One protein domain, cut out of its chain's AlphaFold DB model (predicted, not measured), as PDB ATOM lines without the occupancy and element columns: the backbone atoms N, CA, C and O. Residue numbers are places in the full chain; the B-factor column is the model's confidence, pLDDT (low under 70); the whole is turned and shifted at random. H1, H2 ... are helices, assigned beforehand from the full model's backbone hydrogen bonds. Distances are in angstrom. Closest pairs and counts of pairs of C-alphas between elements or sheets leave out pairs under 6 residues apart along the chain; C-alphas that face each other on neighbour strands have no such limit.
ATOM      1  N   ILE A   4     -19.149 -10.481  -1.138       49.97
ATOM      2  CA  ILE A   4     -20.386  -9.835  -1.612       49.97
ATOM      3  C   ILE A   4     -20.101  -8.807  -2.722       49.97
ATOM      4  O   ILE A   4     -20.847  -8.728  -3.693       49.97
ATOM      5  N   GLU A   5     -19.011  -8.042  -2.609       45.91
ATOM      6  CA  GLU A   5     -18.595  -7.067  -3.629       45.91
ATOM      7  C   GLU A   5     -18.085  -7.774  -4.893       45.91
ATOM      8  O   GLU A   5     -18.368  -7.331  -6.001       45.91
ATOM      9  N   VAL A   6     -17.388  -8.906  -4.734       51.00
ATOM     10  CA  VAL A   6     -16.923  -9.750  -5.850       51.00
ATOM     11  C   VAL A   6     -18.107 -10.313  -6.644       51.00
ATOM     12  O   VAL A   6     -18.110 -10.243  -7.868       51.00
ATOM     13  N   LEU A   7     -19.137 -10.817  -5.955       59.06
ATOM     14  CA  LEU A   7     -20.349 -11.353  -6.587       59.06
ATOM     15  C   LEU A   7     -21.154 -10.270  -7.317       59.06
ATOM     16  O   LEU A   7     -21.649 -10.508  -8.416       59.06
ATOM     17  N   ALA A   8     -21.258  -9.074  -6.732       59.00
ATOM     18  CA  ALA A   8     -21.938  -7.947  -7.368       59.00
ATOM     19  C   ALA A   8     -21.208  -7.473  -8.636       59.00
ATOM     20  O   ALA A   8     -21.858  -7.180  -9.638       59.00
ATOM     21  N   GLN A   9     -19.871  -7.436  -8.604       60.22
ATOM     22  CA  GLN A   9     -19.059  -7.083  -9.770       60.22
ATOM     23  C   GLN A   9     -19.189  -8.131 -10.879       60.22
ATOM     24  O   GLN A   9     -19.425  -7.782 -12.029       60.22
ATOM     25  N   GLN A  10     -19.118  -9.415 -10.526       66.88
ATOM     26  CA  GLN A  10     -19.268 -10.507 -11.484       66.88
ATOM     27  C   GLN A  10     -20.649 -10.485 -12.159       66.88
ATOM     28  O   GLN A  10     -20.750 -10.639 -13.373       66.88
ATOM     29  N   GLN A  11     -21.709 -10.208 -11.395       67.75
ATOM     30  CA  GLN A  11     -23.056 -10.063 -11.943       67.75
ATOM     31  C   GLN A  11     -23.177  -8.853 -12.887       67.75
ATOM     32  O   GLN A  11     -23.857  -8.946 -13.909       67.75
ATOM     33  N   ALA A  12     -22.514  -7.735 -12.577       65.50
ATOM     34  CA  ALA A  12     -22.481  -6.560 -13.447       65.50
ATOM     35  C   ALA A  12     -21.742  -6.842 -14.767       65.50
ATOM     36  O   ALA A  12     -22.241  -6.489 -15.837       65.50
ATOM     37  N   ASP A  13     -20.602  -7.529 -14.702       70.31
ATOM     38  CA  ASP A  13     -19.805  -7.891 -15.877       70.31
ATOM     39  C   ASP A  13     -20.571  -8.859 -16.801       70.31
ATOM     40  O   ASP A  13     -20.564  -8.697 -18.022       70.31
ATOM     41  N   GLU A  14     -21.294  -9.830 -16.233       75.88
ATOM     42  CA  GLU A  14     -22.151 -10.752 -16.995       75.88
ATOM     43  C   GLU A  14     -23.286 -10.032 -17.732       75.88
ATOM     44  O   GLU A  14     -23.624 -10.376 -18.867       75.88
ATOM     45  N   ILE A  15     -23.885  -9.023 -17.100       76.94
ATOM     46  CA  ILE A  15     -24.963  -8.253 -17.719       76.94
ATOM     47  C   ILE A  15     -24.418  -7.350 -18.819       76.94
ATOM     48  O   ILE A  15     -25.012  -7.300 -19.894       76.94
ATOM     49  N   LEU A  16     -23.272  -6.706 -18.601       74.00
ATOM     50  CA  LEU A  16     -22.627  -5.887 -19.624       74.00
ATOM     51  C   LEU A  16     -22.318  -6.704 -20.889       74.00
ATOM     52  O   LEU A  16     -22.521  -6.225 -22.008       74.00
ATOM     53  N   GLN A  17     -21.869  -7.952 -20.730       80.75
ATOM     54  CA  GLN A  17     -21.654  -8.864 -21.858       80.75
ATOM     55  C   GLN A  17     -22.959  -9.164 -22.610       80.75
ATOM     56  O   GLN A  17     -22.972  -9.156 -23.842       80.75
ATOM     57  N   LEU A  18     -24.059  -9.374 -21.882       83.19
ATOM     58  CA  LEU A  18     -25.374  -9.634 -22.464       83.19
ATOM     59  C   LEU A  18     -25.934  -8.408 -23.212       83.19
ATOM     60  O   LEU A  18     -26.439  -8.547 -24.325       83.19
ATOM     61  N   GLU A  19     -25.789  -7.206 -22.644       81.62
ATOM     62  CA  GLU A  19     -26.180  -5.935 -23.276       81.62
ATOM     63  C   GLU A  19     -25.375  -5.672 -24.550       81.62
ATOM     64  O   GLU A  19     -25.939  -5.329 -25.589       81.62
ATOM     65  N   THR A  20     -24.060  -5.891 -24.489       79.44
ATOM     66  CA  THR A  20     -23.157  -5.721 -25.635       79.44
ATOM     67  C   THR A  20     -23.528  -6.670 -26.773       79.44
ATOM     68  O   THR A  20     -23.573  -6.269 -27.937       79.44
ATOM     69  N   ALA A  21     -23.833  -7.929 -26.451       87.38
ATOM     70  CA  ALA A  21     -24.247  -8.911 -27.443       87.38
ATOM     71  C   ALA A  21     -25.590  -8.562 -28.089       87.38
ATOM     72  O   ALA A  21     -25.704  -8.620 -29.314       87.38
ATOM     73  N   TYR A  22     -26.575  -8.146 -27.286       88.88
ATOM     74  CA  TYR A  22     -27.867  -7.685 -27.790       88.88
ATOM     75  C   TYR A  22     -27.707  -6.477 -28.721       88.88
ATOM     76  O   TYR A  22     -28.203  -6.501 -29.846       88.88
ATOM     77  N   ALA A  23     -26.967  -5.449 -28.292       81.00
ATOM     78  CA  ALA A  23     -26.771  -4.225 -29.063       81.00
ATOM     79  C   ALA A  23     -26.065  -4.490 -30.401       81.00
ATOM     80  O   ALA A  23     -26.529  -4.038 -31.447       81.00
ATOM     81  N   ASN A  24     -24.984  -5.276 -30.393       84.75
ATOM     82  CA  ASN A  24     -24.260  -5.629 -31.616       84.75
ATOM     83  C   ASN A  24     -25.139  -6.418 -32.596       84.75
ATOM     84  O   ASN A  24     -25.123  -6.145 -33.798       84.75
ATOM     85  N   LEU A  25     -25.929  -7.369 -32.089       91.38
ATOM     86  CA  LEU A  25     -26.854  -8.154 -32.903       91.38
ATOM     87  C   LEU A  25     -27.975  -7.286 -33.491       91.38
ATOM     88  O   LEU A  25     -28.293  -7.416 -34.673       91.38
ATOM     89  N   TYR A  26     -28.530  -6.373 -32.693       89.12
ATOM     90  CA  TYR A  26     -29.582  -5.453 -33.118       89.12
ATOM     91  C   TYR A  26     -29.079  -4.491 -34.198       89.12
ATOM     92  O   TYR A  26     -29.722  -4.318 -35.231       89.12
ATOM     93  N   HIS A  27     -27.886  -3.921 -34.022       82.62
ATOM     94  CA  HIS A  27     -27.283  -3.053 -35.033       82.62
ATOM     95  C   HIS A  27     -27.019  -3.779 -36.354       82.62
ATOM     96  O   HIS A  27     -27.292  -3.221 -37.417       82.62
ATOM     97  N   ALA A  28     -26.526  -5.019 -36.303       86.56
ATOM     98  CA  ALA A  28     -26.339  -5.831 -37.502       86.56
ATOM     99  C   ALA A  28     -27.677  -6.127 -38.207       86.56
ATOM    100  O   ALA A  28     -27.766  -6.050 -39.434       86.56
ATOM    101  N   TYR A  29     -28.729  -6.413 -37.431       90.12
ATOM    102  CA  TYR A  29     -30.085  -6.639 -37.935       90.12
ATOM    103  C   TYR A  29     -30.673  -5.407 -38.643       90.12
ATOM    104  O   TYR A  29     -31.183  -5.525 -39.764       90.12
ATOM    105  N   GLU A  30     -30.553  -4.227 -38.026       88.19
ATOM    106  CA  GLU A  30     -31.035  -2.947 -38.566       88.19
ATOM    107  C   GLU A  30     -30.318  -2.568 -39.867       88.19
ATOM    108  O   GLU A  30     -30.945  -2.154 -40.841       88.19
ATOM    109  N   ARG A  31     -28.997  -2.776 -39.923       87.00
ATOM    110  CA  ARG A  31     -28.197  -2.533 -41.134       87.00
ATOM    111  C   ARG A  31     -28.514  -3.508 -42.266       87.00
ATOM    112  O   ARG A  31     -28.190  -3.227 -43.416       87.00
ATOM    113  N   GLY A  32     -29.108  -4.661 -41.952       84.12
ATOM    114  CA  GLY A  32     -29.448  -5.698 -42.926       84.12
ATOM    115  C   GLY A  32     -28.237  -6.363 -43.588       84.12
ATOM    116  O   GLY A  32     -28.406  -7.064 -44.582       84.12
ATOM    117  N   ASN A  33     -27.023  -6.167 -43.060       88.12
ATOM    118  CA  ASN A  33     -25.823  -6.818 -43.575       88.12
ATOM    119  C   ASN A  33     -25.776  -8.270 -43.081       88.12
ATOM    120  O   ASN A  33     -25.668  -8.547 -41.886       88.12
ATOM    121  N   ARG A  34     -25.847  -9.205 -44.028       92.19
ATOM    122  CA  ARG A  34     -25.889 -10.646 -43.779       92.19
ATOM    123  C   ARG A  34     -24.683 -11.172 -43.001       92.19
ATOM    124  O   ARG A  34     -24.861 -11.932 -42.049       92.19
ATOM    125  N   ASP A  35     -23.479 -10.768 -43.383       91.38
ATOM    126  CA  ASP A  35     -22.252 -11.245 -42.745       91.38
ATOM    127  C   ASP A  35     -22.114 -10.681 -41.328       91.38
ATOM    128  O   ASP A  35     -21.746 -11.409 -40.402       91.38
ATOM    129  N   GLU A  36     -22.490  -9.411 -41.132       92.19
ATOM    130  CA  GLU A  36     -22.557  -8.797 -39.802       92.19
ATOM    131  C   GLU A  36     -23.566  -9.527 -38.909       92.19
ATOM    132  O   GLU A  36     -23.237  -9.850 -37.769       92.19
ATOM    133  N   MET A  37     -24.757  -9.861 -39.423       92.69
ATOM    134  CA  MET A  37     -25.782 -10.596 -38.670       92.69
ATOM    135  C   MET A  37     -25.289 -11.981 -38.235       92.69
ATOM    136  O   MET A  37     -25.424 -12.348 -37.069       92.69
ATOM    137  N   ILE A  38     -24.674 -12.744 -39.145       91.88
ATOM    138  CA  ILE A  38     -24.132 -14.076 -38.839       91.88
ATOM    139  C   ILE A  38     -22.996 -13.976 -37.813       91.88
ATOM    140  O   ILE A  38     -22.931 -14.781 -36.880       91.88
ATOM    141  N   SER A  39     -22.099 -13.001 -37.976       91.50
ATOM    142  CA  SER A  39     -20.980 -12.777 -37.058       91.50
ATOM    143  C   SER A  39     -21.469 -12.392 -35.660       91.50
ATOM    144  O   SER A  39     -21.085 -13.023 -34.673       91.50
ATOM    145  N   ALA A  40     -22.385 -11.424 -35.574       90.50
ATOM    146  CA  ALA A  40     -22.956 -10.962 -34.315       90.50
ATOM    147  C   ALA A  40     -23.763 -12.065 -33.618       90.50
ATOM    148  O   ALA A  40     -23.661 -12.223 -32.405       90.50
ATOM    149  N   TYR A  41     -24.498 -12.890 -34.371       91.06
ATOM    150  CA  TYR A  41     -25.222 -14.033 -33.812       91.06
ATOM    151  C   TYR A  41     -24.271 -15.072 -33.213       91.06
ATOM    152  O   TYR A  41     -24.503 -15.570 -32.114       91.06
ATOM    153  N   ARG A  42     -23.171 -15.395 -33.908       88.62
ATOM    154  CA  ARG A  42     -22.144 -16.300 -33.366       88.62
ATOM    155  C   ARG A  42     -21.508 -15.729 -32.105       88.62
ATOM    156  O   ARG A  42     -21.306 -16.468 -31.148       88.62
ATOM    157  N   ALA A  43     -21.217 -14.428 -32.095       86.81
ATOM    158  CA  ALA A  43     -20.702 -13.751 -30.913       86.81
ATOM    159  C   ALA A  43     -21.698 -13.834 -29.746       86.81
ATOM    160  O   ALA A  43     -21.288 -14.184 -28.645       86.81
ATOM    161  N   ALA A  44     -22.994 -13.616 -30.000       85.81
ATOM    162  CA  ALA A  44     -24.056 -13.761 -29.008       85.81
ATOM    163  C   ALA A  44     -24.175 -15.195 -28.461       85.81
ATOM    164  O   ALA A  44     -24.348 -15.378 -27.263       85.81
ATOM    165  N   GLY A  45     -24.008 -16.217 -29.307       79.69
ATOM    166  CA  GLY A  45     -23.973 -17.619 -28.872       79.69
ATOM    167  C   GLY A  45     -22.761 -17.980 -28.002       79.69
ATOM    168  O   GLY A  45     -22.822 -18.944 -27.246       79.69
ATOM    169  N   ASN A  46     -21.679 -17.200 -28.080       76.81
ATOM    170  CA  ASN A  46     -20.471 -17.363 -27.263       76.81
ATOM    171  C   ASN A  46     -20.505 -16.544 -25.967       76.81
ATOM    172  O   ASN A  46     -19.545 -16.579 -25.193       76.81
ATOM    173  N   VAL A  47     -21.578 -15.787 -25.732       73.25
ATOM    174  CA  VAL A  47     -21.794 -15.077 -24.475       73.25
ATOM    175  C   VAL A  47     -22.000 -16.144 -23.409       73.25
ATOM    176  O   VAL A  47     -23.074 -16.723 -23.278       73.25
ATOM    177  N   ASN A  48     -20.924 -16.441 -22.680       56.31
ATOM    178  CA  ASN A  48     -20.825 -17.499 -21.671       56.31
ATOM    179  C   ASN A  48     -21.540 -17.114 -20.364       56.31
ATOM    180  O   ASN A  48     -21.069 -17.346 -19.254       56.31
ATOM    181  N   VAL A  49     -22.666 -16.436 -20.515       60.34
ATOM    182  CA  VAL A  49     -23.551 -15.999 -19.458       60.34
ATOM    183  C   VAL A  49     -24.500 -17.170 -19.256       60.34
ATOM    184  O   VAL A  49     -25.046 -17.640 -20.245       60.34
ATOM    185  N   GLY A  50     -24.643 -17.686 -18.030       60.00
ATOM    186  CA  GLY A  50     -25.318 -18.953 -17.680       60.00
ATOM    187  C   GLY A  50     -26.802 -19.092 -18.064       60.00
ATOM    188  O   GLY A  50     -27.642 -19.375 -17.216       60.00
ATOM    189  N   ILE A  51     -27.136 -18.880 -19.334       70.50
ATOM    190  CA  ILE A  51     -28.440 -19.026 -19.952       70.50
ATOM    191  C   ILE A  51     -28.547 -20.492 -20.352       70.50
ATOM    192  O   ILE A  51     -28.014 -20.920 -21.378       70.50
ATOM    193  N   GLN A  52     -29.211 -21.271 -19.502       75.69
ATOM    194  CA  GLN A  52     -29.523 -22.659 -19.820       75.69
ATOM    195  C   GLN A  52     -30.333 -22.730 -21.117       75.69
ATOM    196  O   GLN A  52     -31.244 -21.927 -21.347       75.69
ATOM    197  N   ASP A  53     -29.951 -23.685 -21.964       81.38
ATOM    198  CA  ASP A  53     -30.647 -24.052 -23.195       81.38
ATOM    199  C   ASP A  53     -30.874 -22.879 -24.167       81.38
ATOM    200  O   ASP A  53     -31.883 -22.815 -24.871       81.38
ATOM    201  N   LEU A  54     -29.918 -21.936 -24.227       82.38
ATOM    202  CA  LEU A  54     -29.984 -20.754 -25.098       82.38
ATOM    203  C   LEU A  54     -30.353 -21.125 -26.545       82.38
ATOM    204  O   LEU A  54     -31.246 -20.515 -27.123       82.38
ATOM    205  N   GLY A  55     -29.725 -22.161 -27.110       82.81
ATOM    206  CA  GLY A  55     -30.007 -22.619 -28.475       82.81
ATOM    207  C   GLY A  55     -31.458 -23.065 -28.687       82.81
ATOM    208  O   GLY A  55     -32.089 -22.648 -29.659       82.81
ATOM    209  N   ASP A  56     -32.014 -23.848 -27.760       85.38
ATOM    210  CA  ASP A  56     -33.395 -24.344 -27.848       85.38
ATOM    211  C   ASP A  56     -34.413 -23.219 -27.665       85.38
ATOM    212  O   ASP A  56     -35.450 -23.179 -28.332       85.38
ATOM    213  N   ARG A  57     -34.101 -22.254 -26.799       88.31
ATOM    214  CA  ARG A  57     -34.923 -21.057 -26.614       88.31
ATOM    215  C   ARG A  57     -34.945 -20.198 -27.868       88.31
ATOM    216  O   ARG A  57     -36.027 -19.829 -28.314       88.31
ATOM    217  N   ILE A  58     -33.782 -19.938 -28.470       88.44
ATOM    218  CA  ILE A  58     -33.684 -19.194 -29.736       88.44
ATOM    219  C   ILE A  58     -34.468 -19.916 -30.827       88.44
ATOM    220  O   ILE A  58     -35.197 -19.287 -31.593       88.44
ATOM    221  N   PHE A  59     -34.354 -21.241 -30.891       86.56
ATOM    222  CA  PHE A  59     -35.075 -22.050 -31.864       86.56
ATOM    223  C   PHE A  59     -36.597 -21.949 -31.700       86.56
ATOM    224  O   PHE A  59     -37.310 -21.713 -32.679       86.56
ATOM    225  N   ASN A  60     -37.103 -22.084 -30.474       89.25
ATOM    226  CA  ASN A  60     -38.531 -21.963 -30.188       89.25
ATOM    227  C   ASN A  60     -39.055 -20.556 -30.487       89.25
ATOM    228  O   ASN A  60     -40.112 -20.417 -31.096       89.25
ATOM    229  N   GLU A  61     -38.290 -19.527 -30.135       91.81
ATOM    230  CA  GLU A  61     -38.661 -18.140 -30.399       91.81
ATOM    231  C   GLU A  61     -38.641 -17.823 -31.901       91.81
ATOM    232  O   GLU A  61     -39.570 -17.215 -32.427       91.81
ATOM    233  N   THR A  62     -37.661 -18.350 -32.639       90.25
ATOM    234  CA  THR A  62     -37.608 -18.251 -34.108       90.25
ATOM    235  C   THR A  62     -38.871 -18.831 -34.753       90.25
ATOM    236  O   THR A  62     -39.414 -18.240 -35.688       90.25
ATOM    237  N   LYS A  63     -39.379 -19.970 -34.260       88.38
ATOM    238  CA  LYS A  63     -40.637 -20.552 -34.764       88.38
ATOM    239  C   LYS A  63     -41.824 -19.621 -34.550       88.38
ATOM    240  O   LYS A  63     -42.623 -19.459 -35.467       88.38
ATOM    241  N   GLN A  64     -41.919 -19.003 -33.373       90.12
ATOM    242  CA  GLN A  64     -42.983 -18.044 -33.064       90.12
ATOM    243  C   GLN A  64     -42.925 -16.829 -33.992       90.12
ATOM    244  O   GLN A  64     -43.942 -16.440 -34.568       90.12
ATOM    245  N   VAL A  65     -41.724 -16.286 -34.214       91.25
ATOM    246  CA  VAL A  65     -41.497 -15.181 -35.157       91.25
ATOM    247  C   VAL A  65     -41.980 -15.551 -36.560       91.25
ATOM    248  O   VAL A  65     -42.708 -14.788 -37.191       91.25
ATOM    249  N   LEU A  66     -41.637 -16.738 -37.054       89.38
ATOM    250  CA  LEU A  66     -42.044 -17.183 -38.389       89.38
ATOM    251  C   LEU A  66     -43.551 -17.400 -38.508       89.38
ATOM    252  O   LEU A  66     -44.153 -16.949 -39.484       89.38
ATOM    253  N   TRP A  67     -44.175 -18.008 -37.497       87.75
ATOM    254  CA  TRP A  67     -45.630 -18.140 -37.442       87.75
ATOM    255  C   TRP A  67     -46.325 -16.781 -37.477       87.75
ATOM    256  O   TRP A  67     -47.301 -16.623 -38.210       87.75
ATOM    257  N   SER A  68     -45.793 -15.778 -36.770       88.69
ATOM    258  CA  SER A  68     -46.339 -14.412 -36.796       88.69
ATOM    259  C   SER A  68     -46.272 -13.760 -38.184       88.69
ATOM    260  O   SER A  68     -47.093 -12.905 -38.508       88.69
ATOM    261  N   LYS A  69     -45.343 -14.215 -39.035       89.00
ATOM    262  CA  LYS A  69     -45.176 -13.781 -40.431       89.00
ATOM    263  C   LYS A  69     -45.968 -14.642 -41.427       89.00
ATOM    264  O   LYS A  69     -45.824 -14.462 -42.632       89.00
ATOM    265  N   GLY A  70     -46.788 -15.583 -40.947       86.06
ATOM    266  CA  GLY A  70     -47.559 -16.507 -41.788       86.06
ATOM    267  C   GLY A  70     -46.715 -17.599 -42.454       86.06
ATOM    268  O   GLY A  70     -47.177 -18.242 -43.394       86.06
ATOM    269  N   ILE A  71     -45.482 -17.812 -41.986       83.81
ATOM    270  CA  ILE A  71     -44.560 -18.809 -42.529       83.81
ATOM    271  C   ILE A  71     -44.660 -20.066 -41.670       83.81
ATOM    272  O   ILE A  71     -44.336 -20.045 -40.483       83.81
ATOM    273  N   THR A  72     -45.084 -21.180 -42.268       78.62
ATOM    274  CA  THR A  72     -45.046 -22.487 -41.605       78.62
ATOM    275  C   THR A  72     -43.594 -22.973 -41.554       78.62
ATOM    276  O   THR A  72     -43.001 -23.204 -42.610       78.62
ATOM    277  N   PRO A  73     -42.992 -23.133 -40.365       65.44
ATOM    278  CA  PRO A  73     -41.590 -23.477 -40.258       65.44
ATOM    279  C   PRO A  73     -41.382 -24.968 -40.540       65.44
ATOM    280  O   PRO A  73     -41.693 -25.806 -39.699       65.44
ATOM    281  N   ASP A  74     -40.777 -25.293 -41.684       67.25
ATOM    282  CA  ASP A  74     -40.038 -26.553 -41.890       67.25
ATOM    283  C   ASP A  74     -38.536 -26.305 -41.692       67.25
ATOM    284  O   ASP A  74     -37.688 -26.566 -42.543       67.25
ATOM    285  N   ILE A  75     -38.201 -25.684 -40.563       61.97
ATOM    286  CA  ILE A  75     -36.822 -25.349 -40.226       61.97
ATOM    287  C   ILE A  75     -36.396 -26.342 -39.168       61.97
ATOM    288  O   ILE A  75     -36.626 -26.167 -37.970       61.97
ATOM    289  N   ARG A  76     -35.803 -27.439 -39.628       60.38
ATOM    290  CA  ARG A  76     -35.002 -28.284 -38.742       60.38
ATOM    291  C   ARG A  76     -33.873 -27.426 -38.162       60.38
ATOM    292  O   ARG A  76     -33.404 -26.534 -38.867       60.38
ATOM    293  N   PRO A  77     -33.409 -27.686 -36.928       60.50
ATOM    294  CA  PRO A  77     -32.233 -27.012 -36.394       60.50
ATOM    295  C   PRO A  77     -31.082 -27.141 -37.397       60.50
ATOM    296  O   PRO A  77     -30.603 -28.240 -37.676       60.50
ATOM    297  N   CYS A  78     -30.677 -26.026 -37.993       62.06
ATOM    298  CA  CYS A  78     -29.545 -25.959 -38.898       62.06
ATOM    299  C   CYS A  78     -28.659 -24.796 -38.457       62.06
ATOM    300  O   CYS A  78     -29.138 -23.799 -37.919       62.06
ATOM    301  N   SER A  79     -27.344 -24.955 -38.618       74.19
ATOM    302  CA  SER A  79     -26.396 -23.888 -38.288       74.19
ATOM    303  C   SER A  79     -26.800 -22.605 -39.012       74.19
ATOM    304  O   SER A  79     -27.133 -22.660 -40.194       74.19
ATOM    305  N   ILE A  80     -26.689 -21.449 -38.351       80.50
ATOM    306  CA  ILE A  80     -26.998 -20.150 -38.968       80.50
ATOM    307  C   ILE A  80     -26.220 -19.918 -40.274       80.50
ATOM    308  O   ILE A  80     -26.702 -19.268 -41.196       80.50
ATOM    309  N   SER A  81     -25.037 -20.527 -40.403       77.88
ATOM    310  CA  SER A  81     -24.230 -20.483 -41.628       77.88
ATOM    311  C   SER A  81     -24.841 -21.217 -42.824       77.88
ATOM    312  O   SER A  81     -24.345 -21.068 -43.932       77.88
ATOM    313  N   LEU A  82     -25.863 -22.042 -42.599       81.31
ATOM    314  CA  LEU A  82     -26.556 -22.842 -43.609       81.31
ATOM    315  C   LEU A  82     -27.933 -22.261 -43.968       81.31
ATOM    316  O   LEU A  82     -28.653 -22.851 -44.771       81.31
ATOM    317  N   ILE A  83     -28.313 -21.115 -43.390       83.62
ATOM    318  CA  ILE A  83     -29.580 -20.435 -43.677       83.62
ATOM    319  C   ILE A  83     -29.377 -19.477 -44.848       83.62
ATOM    320  O   ILE A  83     -28.977 -18.340 -44.641       83.62
ATOM    321  N   TYR A  84     -29.630 -19.912 -46.083       82.62
ATOM    322  CA  TYR A  84     -29.413 -19.082 -47.282       82.62
ATOM    323  C   TYR A  84     -30.532 -18.078 -47.572       82.62
ATOM    324  O   TYR A  84     -30.306 -17.109 -48.285       82.62
ATOM    325  N   ASP A  85     -31.716 -18.301 -47.011       87.69
ATOM    326  CA  ASP A  85     -32.857 -17.409 -47.169       87.69
ATOM    327  C   ASP A  85     -32.780 -16.248 -46.164       87.69
ATOM    328  O   ASP A  85     -32.649 -16.468 -44.957       87.69
ATOM    329  N   ASP A  86     -32.853 -15.011 -46.656       87.62
ATOM    330  CA  ASP A  86     -32.715 -13.816 -45.820       87.62
ATOM    331  C   ASP A  86     -33.921 -13.578 -44.900       87.62
ATOM    332  O   ASP A  86     -33.755 -13.037 -43.805       87.62
ATOM    333  N   VAL A  87     -35.126 -14.014 -45.280       88.19
ATOM    334  CA  VAL A  87     -36.319 -13.939 -44.419       88.19
ATOM    335  C   VAL A  87     -36.166 -14.898 -43.244       88.19
ATOM    336  O   VAL A  87     -36.454 -14.534 -42.096       88.19
ATOM    337  N   ILE A  88     -35.666 -16.105 -43.510       88.44
ATOM    338  CA  ILE A  88     -35.385 -17.097 -42.473       88.44
ATOM    339  C   ILE A  88     -34.231 -16.642 -41.580       88.44
ATOM    340  O   ILE A  88     -34.350 -16.731 -40.356       88.44
ATOM    341  N   LEU A  89     -33.155 -16.094 -42.158       90.50
ATOM    342  CA  LEU A  89     -32.031 -15.553 -41.393       90.50
ATOM    343  C   LEU A  89     -32.511 -14.448 -40.453       90.50
ATOM    344  O   LEU A  89     -32.308 -14.549 -39.249       90.50
ATOM    345  N   ARG A  90     -33.204 -13.429 -40.971       91.69
ATOM    346  CA  ARG A  90     -33.702 -12.309 -40.157       91.69
ATOM    347  C   ARG A  90     -34.650 -12.767 -39.057       91.69
ATOM    348  O   ARG A  90     -34.552 -12.278 -37.940       91.69
ATOM    349  N   SER A  91     -35.503 -13.751 -39.333       91.06
ATOM    350  CA  SER A  91     -36.399 -14.314 -38.315       91.06
ATOM    351  C   SER A  91     -35.644 -15.092 -37.229       91.06
ATOM    352  O   SER A  91     -36.035 -15.056 -36.067       91.06
ATOM    353  N   ASN A  92     -34.538 -15.757 -37.576       90.62
ATOM    354  CA  ASN A  92     -33.662 -16.400 -36.598       90.62
ATOM    355  C   ASN A  92     -32.899 -15.379 -35.737       90.62
ATOM    356  O   ASN A  92     -32.791 -15.551 -34.522       90.62
ATOM    357  N   ILE A  93     -32.435 -14.284 -36.348       92.88
ATOM    358  CA  ILE A  93     -31.825 -13.156 -35.633       92.88
ATOM    359  C   ILE A  93     -32.836 -12.507 -34.674       92.88
ATOM    360  O   ILE A  93     -32.504 -12.291 -33.512       92.88
ATOM    361  N   GLU A  94     -34.074 -12.266 -35.116       92.94
ATOM    362  CA  GLU A  94     -35.169 -11.768 -34.266       92.94
ATOM    363  C   GLU A  94     -35.455 -12.708 -33.090       92.94
ATOM    364  O   GLU A  94     -35.562 -12.254 -31.953       92.94
ATOM    365  N   GLY A  95     -35.497 -14.023 -33.333       91.44
ATOM    366  CA  GLY A  95     -35.647 -15.011 -32.265       91.44
ATOM    367  C   GLY A  95     -34.531 -14.918 -31.220       91.44
ATOM    368  O   GLY A  95     -34.789 -14.973 -30.019       91.44
ATOM    369  N   CYS A  96     -33.289 -14.707 -31.661       91.38
ATOM    370  CA  CYS A  96     -32.155 -14.494 -30.764       91.38
ATOM    371  C   CYS A  96     -32.263 -13.185 -29.977       91.38
ATOM    372  O   CYS A  96     -32.108 -13.191 -28.755       91.38
ATOM    373  N   LEU A  97     -32.618 -12.083 -30.641       91.75
ATOM    374  CA  LEU A  97     -32.849 -10.792 -29.993       91.75
ATOM    375  C   LEU A  97     -33.924 -10.886 -28.906       91.75
ATOM    376  O   LEU A  97     -33.707 -10.400 -27.798       91.75
ATOM    377  N   ASN A  98     -35.044 -11.555 -29.182       92.50
ATOM    378  CA  ASN A  98     -36.121 -11.746 -28.212       92.50
ATOM    379  C   ASN A  98     -35.649 -12.521 -26.973       92.50
ATOM    380  O   ASN A  98     -35.954 -12.129 -25.846       92.50
ATOM    381  N   VAL A  99     -34.866 -13.589 -27.159       90.44
ATOM    382  CA  VAL A  99     -34.334 -14.384 -26.041       90.44
ATOM    383  C   VAL A  99     -33.339 -13.585 -25.201       90.44
ATOM    384  O   VAL A  99     -33.452 -13.585 -23.975       90.44
ATOM    385  N   LEU A 100     -32.400 -12.874 -25.834       88.50
ATOM    386  CA  LEU A 100     -31.438 -12.026 -25.124       88.50
ATOM    387  C   LEU A 100     -32.144 -10.893 -24.364       88.50
ATOM    388  O   LEU A 100     -31.802 -10.616 -23.216       88.50
ATOM    389  N   LEU A 101     -33.164 -10.274 -24.965       86.56
ATOM    390  CA  LEU A 101     -33.971  -9.245 -24.309       86.56
ATOM    391  C   LEU A 101     -34.726  -9.805 -23.098       86.56
ATOM    392  O   LEU A 101     -34.743  -9.171 -22.044       86.56
ATOM    393  N   ALA A 102     -35.319 -10.995 -23.219       86.31
ATOM    394  CA  ALA A 102     -35.991 -11.659 -22.106       86.31
ATOM    395  C   ALA A 102     -35.020 -11.972 -20.953       86.31
ATOM    396  O   ALA A 102     -35.377 -11.799 -19.789       86.31
ATOM    397  N   GLU A 103     -33.782 -12.368 -21.262       84.56
ATOM    398  CA  GLU A 103     -32.722 -12.574 -20.267       84.56
ATOM    399  C   GLU A 103     -32.275 -11.276 -19.590       84.56
ATOM    400  O   GLU A 103     -32.122 -11.227 -18.369       84.56
ATOM    401  N   LEU A 104     -32.116 -10.194 -20.353       80.25
ATOM    402  CA  LEU A 104     -31.827  -8.872 -19.790       80.25
ATOM    403  C   LEU A 104     -32.942  -8.422 -18.839       80.25
ATOM    404  O   LEU A 104     -32.680  -7.917 -17.745       80.25
ATOM    405  N   GLN A 105     -34.197  -8.650 -19.229       77.25
ATOM    406  CA  GLN A 105     -35.362  -8.310 -18.418       77.25
ATOM    407  C   GLN A 105     -35.468  -9.173 -17.154       77.25
ATOM    408  O   GLN A 105     -35.791  -8.629 -16.091       77.25
ATOM    409  N   SER A 106     -35.192 -10.480 -17.242       76.81
ATOM    410  CA  SER A 106     -35.298 -11.434 -16.127       76.81
ATOM    411  C   SER A 106     -34.211 -11.233 -15.075       76.81
ATOM    412  O   SER A 106     -34.477 -11.363 -13.879       76.81
ATOM    413  N   ARG A 107     -33.001 -10.841 -15.496       71.56
ATOM    414  CA  ARG A 107     -31.859 -10.651 -14.593       71.56
ATOM    415  C   ARG A 107     -32.062  -9.533 -13.587       71.56
ATOM    416  O   ARG A 107     -31.319  -9.505 -12.613       71.56
ATOM    417  N   HIS A 108     -33.062  -8.663 -13.782       58.78
ATOM    418  CA  HIS A 108     -33.591  -7.669 -12.835       58.78
ATOM    419  C   HIS A 108     -32.566  -6.778 -12.117       58.78
ATOM    420  O   HIS A 108     -32.982  -5.912 -11.364       58.78
ATOM    421  N   PHE A 109     -31.267  -6.894 -12.371       51.12
ATOM    422  CA  PHE A 109     -30.195  -6.223 -11.645       51.12
ATOM    423  C   PHE A 109     -30.337  -4.709 -11.743       51.12
ATOM    424  O   PHE A 109     -30.353  -4.009 -10.739       51.12
ATOM    425  N   TYR A 110     -30.618  -4.208 -12.940       48.06
ATOM    426  CA  TYR A 110     -30.943  -2.808 -13.186       48.06
ATOM    427  C   TYR A 110     -32.370  -2.415 -12.777       48.06
ATOM    428  O   TYR A 110     -32.741  -1.250 -12.826       48.06
ATOM    429  N   ARG A 111     -33.221  -3.351 -12.362       43.47
ATOM    430  CA  ARG A 111     -34.530  -3.048 -11.766       43.47
ATOM    431  C   ARG A 111     -34.428  -3.000 -10.241       43.47
ATOM    432  O   ARG A 111     -35.036  -2.120  -9.642       43.47
ATOM    433  N   SER A 112     -33.637  -3.872  -9.620       47.50
ATOM    434  CA  SER A 112     -33.438  -3.960  -8.171       47.50
ATOM    435  C   SER A 112     -32.324  -3.052  -7.639       47.50
ATOM    436  O   SER A 112     -32.450  -2.597  -6.507       47.50
ATOM    437  N   ASN A 113     -31.304  -2.718  -8.441       47.00
ATOM    438  CA  ASN A 113     -30.128  -1.947  -7.997       47.00
ATOM    439  C   ASN A 113     -29.990  -0.553  -8.632       47.00
ATOM    440  O   ASN A 113     -29.074   0.181  -8.271       47.00
ATOM    441  N   ASN A 114     -30.888  -0.154  -9.538       49.22
ATOM    442  CA  ASN A 114     -30.824   1.176 -10.141       49.22
ATOM    443  C   ASN A 114     -31.568   2.246  -9.354       49.22
ATOM    444  O   ASN A 114     -32.654   2.035  -8.802       49.22
ATOM    445  N   THR A 115     -31.020   3.449  -9.456       48.88
ATOM    446  CA  THR A 115     -31.733   4.689  -9.172       48.88
ATOM    447  C   THR A 115     -32.884   4.884 -10.170       48.88
ATOM    448  O   THR A 115     -32.873   4.354 -11.284       48.88
ATOM    449  N   TYR A 116     -33.904   5.650  -9.778       49.44
ATOM    450  CA  TYR A 116     -35.060   5.977 -10.625       49.44
ATOM    451  C   TYR A 116     -34.650   6.488 -12.028       49.44
ATOM    452  O   TYR A 116     -35.236   6.069 -13.026       49.44
ATOM    453  N   ALA A 117     -33.561   7.263 -12.106       47.72
ATOM    454  CA  ALA A 117     -32.987   7.806 -13.341       47.72
ATOM    455  C   ALA A 117     -32.620   6.736 -14.367       47.72
ATOM    456  O   ALA A 117     -32.997   6.817 -15.535       47.72
ATOM    457  N   GLN A 118     -31.920   5.696 -13.925       48.09
ATOM    458  CA  GLN A 118     -31.477   4.633 -14.819       48.09
ATOM    459  C   GLN A 118     -32.677   3.802 -15.307       48.09
ATOM    460  O   GLN A 118     -32.712   3.399 -16.463       48.09
ATOM    461  N   ARG A 119     -33.729   3.617 -14.491       51.44
ATOM    462  CA  ARG A 119     -34.961   2.937 -14.948       51.44
ATOM    463  C   ARG A 119     -35.716   3.712 -16.030       51.44
ATOM    464  O   ARG A 119     -36.341   3.076 -16.875       51.44
ATOM    465  N   MET A 120     -35.695   5.044 -15.991       53.50
ATOM    466  CA  MET A 120     -36.296   5.870 -17.046       53.50
ATOM    467  C   MET A 120     -35.448   5.863 -18.324       53.50
ATOM    468  O   MET A 120     -36.012   5.764 -19.408       53.50
ATOM    469  N   LEU A 121     -34.114   5.850 -18.199       51.44
ATOM    470  CA  LEU A 121     -33.180   5.744 -19.331       51.44
ATOM    471  C   LEU A 121     -33.352   4.463 -20.157       51.44
ATOM    472  O   LEU A 121     -33.315   4.522 -21.382       51.44
ATOM    473  N   TYR A 122     -33.588   3.319 -19.513       49.47
ATOM    474  CA  TYR A 122     -33.723   2.029 -20.205       49.47
ATOM    475  C   TYR A 122     -35.159   1.679 -20.624       49.47
ATOM    476  O   TYR A 122     -35.419   0.558 -21.064       49.47
ATOM    477  N   ARG A 123     -36.126   2.589 -20.459       48.22
ATOM    478  CA  ARG A 123     -37.529   2.296 -20.765       48.22
ATOM    479  C   ARG A 123     -37.768   2.373 -22.284       48.22
ATOM    480  O   ARG A 123     -37.578   3.443 -22.863       48.22
ATOM    481  N   PRO A 124     -38.227   1.290 -22.942       39.22
ATOM    482  CA  PRO A 124     -38.517   1.328 -24.373       39.22
ATOM    483  C   PRO A 124     -39.611   2.358 -24.676       39.22
ATOM    484  O   PRO A 124     -40.609   2.424 -23.956       39.22
ATOM    485  N   ASN A 125     -39.438   3.132 -25.751       42.41
ATOM    486  CA  ASN A 125     -40.389   4.148 -26.229       42.41
ATOM    487  C   ASN A 125     -40.682   5.291 -25.241       42.41
ATOM    488  O   ASN A 125     -41.751   5.902 -25.289       42.41
TER     489      ASN A 125
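Overview. This is residues 4 to 125 of the 239 residues of an uncharacterized protein of Bacteroides sp. CAG:189 (UniProt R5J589). Three helices, H1, H2 and H4, lie roughly side by side in a bundle, and H3 crosses H4 at a steep tilt on the side away from H1. H1 is the longest helix and runs on beyond H2 toward the first printed residue, while the short helices H5 and H6 form a tail after H4, from which residues 112 to 117 stick out. The printed part has 122 residues with six named helices, H1 to H6 in chain order, and no named strand, and its class is all helix. It is compact, with a radius of gyration of the C-alphas of 15.6 A, yet elongated in outline, spanning 47 by 30 by 23 A.

Along the chain. Find C-alpha 4 at (-20.386, -9.835, -1.612); from there H1 runs through residue 31, 40.9 A from first to last C-alpha. H2 is residues 34 to 45, 16.6 A, and H3 residues 54 to 68, 21.1 A. Find C-alpha 86 at (-32.715, -13.816, -45.820), where H4 begins; it ends at residue 106, 29.9 A on. H5 is residues 109 to 112, and H6 residues 116 to 121, ending at C-alpha 121 (-33.180, 5.744, -19.331).

Arrangement. Start at the hub, H4, which touches H1, closest at the C-alphas of Tyr 22 and Leu 100, 6.2 A, with a shallow tilt of 24 degrees, opposite ways. H1, with residues 18 to 29 alone, touches H2 in a helical hairpin, closest at the C-alphas of Ala 28 and Met 37, 4.9 A. H3 touches H4 at a steep tilt of 60 degrees; their closest C-alphas, Thr 62 and Gly 95, are 4.2 A apart. H6 is apart from H4. In H1, H2, H3, H4 and H6 every O i to N i+4 pair is within hydrogen-bond range; H5 is too short for one.

Size, cuts and confidence. Look at Ile 4 and Gly 70 for the two C-alphas farthest apart, 49.0 A. The printed part has no cut, and the link from H3 to H4, 17 residues, is long. Look in the B-factor column at residues 4 to 12, 48 to 50, 73 to 78 and 108 to 125, where the model's pLDDT is under 70.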